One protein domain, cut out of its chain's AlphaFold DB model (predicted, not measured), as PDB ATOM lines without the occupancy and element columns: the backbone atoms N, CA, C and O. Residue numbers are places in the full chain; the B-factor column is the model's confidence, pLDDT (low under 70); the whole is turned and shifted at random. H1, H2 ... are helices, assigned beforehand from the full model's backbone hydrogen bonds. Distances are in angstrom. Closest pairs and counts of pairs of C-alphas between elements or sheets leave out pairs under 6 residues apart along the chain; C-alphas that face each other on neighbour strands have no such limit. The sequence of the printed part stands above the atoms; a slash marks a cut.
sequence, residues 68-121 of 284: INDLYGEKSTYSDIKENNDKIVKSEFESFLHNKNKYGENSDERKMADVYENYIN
ATOM      1  N   ILE A  68     177.040 160.930 166.653       80.25
ATOM      2  CA  ILE A  68     176.753 160.010 165.554       80.25
ATOM      3  C   ILE A  68     176.065 160.790 164.437       80.25
ATOM      4  O   ILE A  68     175.047 161.448 164.642       80.25
ATOM      5  N   ASN A  69     176.644 160.712 163.244       74.88
ATOM      6  CA  ASN A  69     176.041 161.246 162.036       74.88
ATOM      7  C   ASN A  69     175.013 160.233 161.508       74.88
ATOM      8  O   ASN A  69     175.368 159.080 161.244       74.88
ATOM      9  N   ASP A  70     173.770 160.675 161.300       74.56
ATOM     10  CA  ASP A  70     172.670 159.854 160.769       74.56
ATOM     11  C   ASP A  70     173.019 159.150 159.443       74.56
ATOM     12  O   ASP A  70     172.445 158.111 159.126       74.56
ATOM     13  N   LEU A  71     173.965 159.691 158.664       68.25
ATOM     14  CA  LEU A  71     174.420 159.094 157.405       68.25
ATOM     15  C   LEU A  71     175.247 157.820 157.591       68.25
ATOM     16  O   LEU A  71     175.212 156.949 156.724       68.25
ATOM     17  N   TYR A  72     176.021 157.728 158.673       71.19
ATOM     18  CA  TYR A  72     176.940 156.610 158.899       71.19
ATOM     19  C   TYR A  72     176.454 155.669 159.999       71.19
ATOM     20  O   TYR A  72     176.881 154.521 160.029       71.19
ATOM     21  N   GLY A  73     175.555 156.121 160.882       78.62
ATOM     22  CA  GLY A  73     174.992 155.296 161.959       78.62
ATOM     23  C   GLY A  73     176.005 154.893 163.038       78.62
ATOM     24  O   GLY A  73     175.652 154.200 163.987       78.62
ATOM     25  N   GLU A  74     177.245 155.358 162.913       82.12
ATOM     26  CA  GLU A  74     178.341 155.168 163.850       82.12
ATOM     27  C   GLU A  74     179.228 156.418 163.893       82.12
ATOM     28  O   GLU A  74     179.186 157.273 163.002       82.12
ATOM     29  N   LYS A  75     180.055 156.502 164.936       84.69
ATOM     30  CA  LYS A  75     181.120 157.492 165.062       84.69
ATOM     31  C   LYS A  75     182.419 156.764 165.364       84.69
ATOM     32  O   LYS A  75     182.510 156.022 166.337       84.69
ATOM     33  N   SER A  76     183.414 156.963 164.515       84.81
ATOM     34  CA  SER A  76     184.742 156.367 164.616       84.81
ATOM     35  C   SER A  76     185.749 157.216 163.837       84.81
ATOM     36  O   SER A  76     185.384 158.083 163.041       84.81
ATOM     37  N   THR A  77     187.045 156.945 163.997       83.88
ATOM     38  CA  THR A  77     188.060 157.553 163.120       83.88
ATOM     39  C   THR A  77     187.802 157.225 161.643       83.88
ATOM     40  O   THR A  77     188.066 158.053 160.772       83.88
ATOM     41  N   TYR A  78     187.242 156.049 161.346       84.88
ATOM     42  CA  TYR A  78     186.891 155.656 159.982       84.88
ATOM     43  C   TYR A  78     185.703 156.448 159.437       84.88
ATOM     44  O   TYR A  78     185.771 156.892 158.291       84.88
ATOM     45  N   SER A  79     184.655 156.688 160.238       85.12
ATOM     46  CA  SER A  79     183.526 157.525 159.808       85.12
ATOM     47  C   SER A  79     183.977 158.957 159.514       85.12
ATOM     48  O   SER A  79     183.538 159.545 158.530       85.12
ATOM     49  N   ASP A  80     184.913 159.495 160.302       84.06
ATOM     50  CA  ASP A  80     185.462 160.843 160.096       84.06
ATOM     51  C   ASP A  80     186.293 160.938 158.811       84.06
ATOM     52  O   ASP A  80     186.158 161.888 158.032       84.06
ATOM     53  N   ILE A  81     187.134 159.932 158.548       87.88
ATOM     54  CA  ILE A  81     187.876 159.826 157.286       87.88
ATOM     55  C   ILE A  81     186.901 159.704 156.115       87.88
ATOM     56  O   ILE A  81     187.075 160.386 155.104       87.88
ATOM     57  N   LYS A  82     185.867 158.869 156.252       85.88
ATOM     58  CA  LYS A  82     184.856 158.677 155.217       85.88
ATOM     59  C   LYS A  82     184.108 159.976 154.923       85.88
ATOM     60  O   LYS A  82     183.977 160.323 153.756       85.88
ATOM     61  N   GLU A  83     183.687 160.724 155.940       85.81
ATOM     62  CA  GLU A  83     183.002 162.008 155.758       85.81
ATOM     63  C   GLU A  83     183.880 163.022 155.014       85.81
ATOM     64  O   GLU A  83     183.428 163.701 154.089       85.81
ATOM     65  N   ASN A  84     185.157 163.111 155.385       87.38
ATOM     66  CA  ASN A  84     186.100 163.991 154.704       87.38
ATOM     67  C   ASN A  84     186.350 163.555 153.257       87.38
ATOM     68  O   ASN A  84     186.404 164.401 152.364       87.38
ATOM     69  N   ASN A  85     186.455 162.250 153.007       91.00
ATOM     70  CA  ASN A  85     186.598 161.723 151.657       91.00
ATOM     71  C   ASN A  85     185.347 162.001 150.808       91.00
ATOM     72  O   ASN A  85     185.470 162.498 149.692       91.00
ATOM     73  N   ASP A  86     184.149 161.779 151.356       89.19
ATOM     74  CA  ASP A  86     182.879 162.054 150.678       89.19
ATOM     75  C   ASP A  86     182.776 163.546 150.286       89.19
ATOM     76  O   ASP A  86     182.332 163.862 149.181       89.19
ATOM     77  N   LYS A  87     183.257 164.475 151.132       90.12
ATOM     78  CA  LYS A  87     183.341 165.917 150.809       90.12
ATOM     79  C   LYS A  87     184.291 166.205 149.643       90.12
ATOM     80  O   LYS A  87     183.937 166.985 148.760       90.12
ATOM     81  N   ILE A  88     185.474 165.590 149.635       94.25
ATOM     82  CA  ILE A  88     186.467 165.765 148.562       94.25
ATOM     83  C   ILE A  88     185.910 165.230 147.242       94.25
ATOM     84  O   ILE A  88     185.855 165.975 146.263       94.25
ATOM     85  N   VAL A  89     185.426 163.984 147.242       93.50
ATOM     86  CA  VAL A  89     184.823 163.333 146.071       93.50
ATOM     87  C   VAL A  89     183.669 164.172 145.534       93.50
ATOM     88  O   VAL A  89     183.610 164.441 144.336       93.50
ATOM     89  N   LYS A  90     182.784 164.662 146.410       92.75
ATOM     90  CA  LYS A  90     181.695 165.553 146.005       92.75
ATOM     91  C   LYS A  90     182.210 166.814 145.305       92.75
ATOM     92  O   LYS A  90     181.660 167.171 144.267       92.75
ATOM     93  N   SER A  91     183.254 167.466 145.825       95.62
ATOM     94  CA  SER A  91     183.797 168.672 145.182       95.62
ATOM     95  C   SER A  91     184.407 168.388 143.804       95.62
ATOM     96  O   SER A  91     184.279 169.213 142.900       95.62
ATOM     97  N   GLU A  92     184.994 167.203 143.603       93.88
ATOM     98  CA  GLU A  92     185.498 166.782 142.290       93.88
ATOM     99  C   GLU A  92     184.345 166.599 141.297       93.88
ATOM    100  O   GLU A  92     184.386 167.134 140.191       93.88
ATOM    101  N   PHE A  93     183.256 165.941 141.709       95.44
ATOM    102  CA  PHE A  93     182.060 165.814 140.870       95.44
ATOM    103  C   PHE A  93     181.400 167.165 140.555       95.44
ATOM    104  O   PHE A  93     180.965 167.388 139.423       95.44
ATOM    105  N   GLU A  94     181.364 168.097 141.511       96.06
ATOM    106  CA  GLU A  94     180.912 169.474 141.271       96.06
ATOM    107  C   GLU A  94     181.826 170.210 140.277       96.06
ATOM    108  O   GLU A  94     181.336 170.931 139.404       96.06
ATOM    109  N   SER A  95     183.140 169.982 140.345       96.12
ATOM    110  CA  SER A  95     184.116 170.512 139.386       96.12
ATOM    111  C   SER A  95     183.933 169.921 137.983       96.12
ATOM    112  O   SER A  95     183.948 170.664 136.993       96.12
ATOM    113  N   PHE A  96     183.700 168.607 137.867       95.88
ATOM    114  CA  PHE A  96     183.372 167.968 136.590       95.88
ATOM    115  C   PHE A  96     182.093 168.556 135.998       95.88
ATOM    116  O   PHE A  96     182.075 168.946 134.831       95.88
ATOM    117  N   LEU A  97     181.049 168.716 136.809       96.50
ATOM    118  CA  LEU A  97     179.799 169.313 136.359       96.50
ATOM    119  C   LEU A  97     179.981 170.767 135.899       96.50
ATOM    120  O   LEU A  97     179.527 171.132 134.816       96.50
ATOM    121  N   HIS A  98     180.708 171.588 136.661       97.19
ATOM    122  CA  HIS A  98     180.987 172.980 136.297       97.19
ATOM    123  C   HIS A  98     181.739 173.101 134.960       97.19
ATOM    124  O   HIS A  98     181.486 174.007 134.164       97.19
ATOM    125  N   ASN A  99     182.657 172.172 134.692       96.75
ATOM    126  CA  ASN A  99     183.476 172.154 133.483       96.75
ATOM    127  C   ASN A  99     182.910 171.263 132.367       96.75
ATOM    128  O   ASN A  99     183.576 171.087 131.349       96.75
ATOM    129  N   LYS A 100     181.681 170.752 132.506       95.81
ATOM    130  CA  LYS A 100     181.065 169.756 131.613       95.81
ATOM    131  C   LYS A 100     181.185 170.073 130.116       95.81
ATOM    132  O   LYS A 100     181.411 169.173 129.309       95.81
ATOM    133  N   ASN A 101     181.074 171.347 129.733       95.69
ATOM    134  CA  ASN A 101     181.149 171.796 128.333       95.69
ATOM    135  C   ASN A 101     182.578 171.890 127.766       95.69
ATOM    136  O   ASN A 101     182.743 172.178 126.585       95.69
ATOM    137  N   LYS A 102     183.606 171.688 128.597       97.06
ATOM    138  CA  LYS A 102     185.022 171.680 128.192       97.06
ATOM    139  C   LYS A 102     185.531 170.273 127.873       97.06
ATOM    140  O   LYS A 102     186.588 170.141 127.266       97.06
ATOM    141  N   TYR A 103     184.802 169.243 128.293       96.56
ATOM    142  CA  TYR A 103     185.157 167.849 128.061       96.56
ATOM    143  C   TYR A 103     184.620 167.356 126.718       96.56
ATOM    144  O   TYR A 103     183.575 167.807 126.248       96.56
ATOM    145  N   GLY A 104     185.336 166.413 126.103       96.75
ATOM    146  CA  GLY A 104     184.852 165.730 124.904       96.75
ATOM    147  C   GLY A 104     183.628 164.869 125.221       96.75
ATOM    148  O   GLY A 104     183.534 164.307 126.307       96.75
ATOM    149  N   GLU A 105     182.707 164.723 124.267       91.06
ATOM    150  CA  GLU A 105     181.406 164.062 124.486       91.06
ATOM    151  C   GLU A 105     181.501 162.629 125.040       91.06
ATOM    152  O   GLU A 105     180.626 162.206 125.785       91.06
ATOM    153  N   ASN A 106     182.578 161.901 124.729       93.81
ATOM    154  CA  ASN A 106     182.789 160.515 125.165       93.81
ATOM    155  C   ASN A 106     183.857 160.359 126.264       93.81
ATOM    156  O   ASN A 106     184.253 159.226 126.558       93.81
ATOM    157  N   SER A 107     184.353 161.460 126.839       97.06
ATOM    158  CA  SER A 107     185.369 161.402 127.894       97.06
ATOM    159  C   SER A 107     184.776 160.909 129.216       97.06
ATOM    160  O   SER A 107     183.565 160.990 129.443       97.06
ATOM    161  N   ASP A 108     185.623 160.387 130.097       96.31
ATOM    162  CA  ASP A 108     185.161 159.888 131.391       96.31
ATOM    163  C   ASP A 108     184.701 161.030 132.300       96.31
ATOM    164  O   ASP A 108     183.689 160.889 132.980       96.31
ATOM    165  N   GLU A 109     185.328 162.205 132.223       95.56
ATOM    166  CA  GLU A 109     184.891 163.410 132.936       95.56
ATOM    167  C   GLU A 109     183.498 163.855 132.485       95.56
ATOM    168  O   GLU A 109     182.675 164.254 133.312       95.56
ATOM    169  N   ARG A 110     183.199 163.750 131.180       96.56
ATOM    170  CA  ARG A 110     181.862 164.052 130.661       96.56
ATOM    171  C   ARG A 110     180.825 163.070 131.203       96.56
ATOM    172  O   ARG A 110     179.793 163.513 131.699       96.56
ATOM    173  N   LYS A 111     181.119 161.765 131.192       95.50
ATOM    174  CA  LYS A 111     180.229 160.736 131.765       95.50
ATOM    175  C   LYS A 111     180.019 160.933 133.267       95.50
ATOM    176  O   LYS A 111     178.889 160.832 133.736       95.50
ATOM    177  N   MET A 112     181.079 161.237 134.018       94.62
ATOM    178  CA  MET A 112     181.001 161.520 135.456       94.62
ATOM    179  C   MET A 112     180.126 162.745 135.738       94.62
ATOM    180  O   MET A 112     179.270 162.690 136.621       94.62
ATOM    181  N   ALA A 113     180.285 163.821 134.960       96.25
ATOM    182  CA  ALA A 113     179.440 165.007 135.051       96.25
ATOM    183  C   ALA A 113     177.968 164.694 134.730       96.25
ATOM    184  O   ALA A 113     177.081 165.122 135.466       96.25
ATOM    185  N   ASP A 114     177.705 163.930 133.665       95.19
ATOM    186  CA  ASP A 114     176.353 163.562 133.230       95.19
ATOM    187  C   ASP A 114     175.632 162.683 134.268       95.19
ATOM    188  O   ASP A 114     174.476 162.950 134.606       95.19
ATOM    189  N   VAL A 115     176.314 161.674 134.827       93.44
ATOM    190  CA  VAL A 115     175.754 160.817 135.887       93.44
ATOM    191  C   VAL A 115     175.487 161.622 137.157       93.44
ATOM    192  O   VAL A 115     174.421 161.479 137.757       93.44
ATOM    193  N   TYR A 116     176.416 162.492 137.563       95.06
ATOM    194  CA  TYR A 116     176.233 163.312 138.759       95.06
ATOM    195  C   TYR A 116     175.078 164.304 138.604       95.06
ATOM    196  O   TYR A 116     174.237 164.393 139.497       95.06
ATOM    197  N   GLU A 117     174.979 164.991 137.461       95.69
ATOM    198  CA  GLU A 117     173.861 165.892 137.159       95.69
ATOM    199  C   GLU A 117     172.518 165.158 137.207       95.69
ATOM    200  O   GLU A 117     171.569 165.636 137.832       95.69
ATOM    201  N   ASN A 118     172.447 163.969 136.600       93.50
ATOM    202  CA  ASN A 118     171.250 163.138 136.641       93.50
ATOM    203  C   ASN A 118     170.881 162.734 138.079       93.50
ATOM    204  O   ASN A 118     169.714 162.817 138.466       93.50
ATOM    205  N   TYR A 119     171.873 162.367 138.895       91.38
ATOM    206  CA  TYR A 119     171.664 161.969 140.284       91.38
ATOM    207  C   TYR A 119     171.124 163.113 141.157       91.38
ATOM    208  O   TYR A 119     170.175 162.906 141.926       91.38
ATOM    209  N   ILE A 120     171.690 164.322 141.039       94.62
ATOM    210  CA  ILE A 120     171.305 165.473 141.874       94.62
ATOM    211  C   ILE A 120     170.024 166.175 141.402       94.62
ATOM    212  O   ILE A 120     169.416 166.904 142.189       94.62
ATOM    213  N   ASN A 121     169.579 165.950 140.161       96.19
ATOM    214  CA  ASN A 121     168.364 166.552 139.612       96.19
ATOM    215  C   ASN A 121     167.089 165.899 140.183       96.19
ATOM    216  O   ASN A 121     166.430 165.062 139.562       96.19
TER     217      ASN A 121
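This is residues 68 to 121 of the 284 residues of a protein of Clostridium butyricum (UniProt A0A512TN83). One long helix, H1, makes the length of a loose rod, and a shorter helix, H2, is set across its last turns, roughly as an L. At the end where H1 begins, residues 68 to 76 form a loop with no named element, and residues 84 to 89 of H1 stand free between the two ends. The printed part has 54 residues, with H1 then H2 and no named strand, and its class is all helix. The radius of gyration of the C-alphas is 14.3 A, and the spans are 41 by 19 by 15 A.

H1, residues 77 to 98, touches H2, residues 108 to 120, with residues 93 to 97 alone. Their closest C-alphas, those of Leu 97 and Ala 113, are 4.5 A apart. Their lines are about perpendicular, at 74 degrees. In both helices every O i to N i+4 pair is within hydrogen-bond range.

H1 runs 31.7 A from C-alpha 77 at (188.060, 157.553, 163.120). H2 runs 18.3 A to C-alpha 120 at (171.305, 165.473, 141.874).

The C-alphas farthest apart, those of Ile 68 and Gly 104, are 41.8 A apart. The printed part has no cut, and the link from H1 to H2 is short, with 9 residues. Mean pLDDT of the printed part is 90.6; residue 71 is under 70.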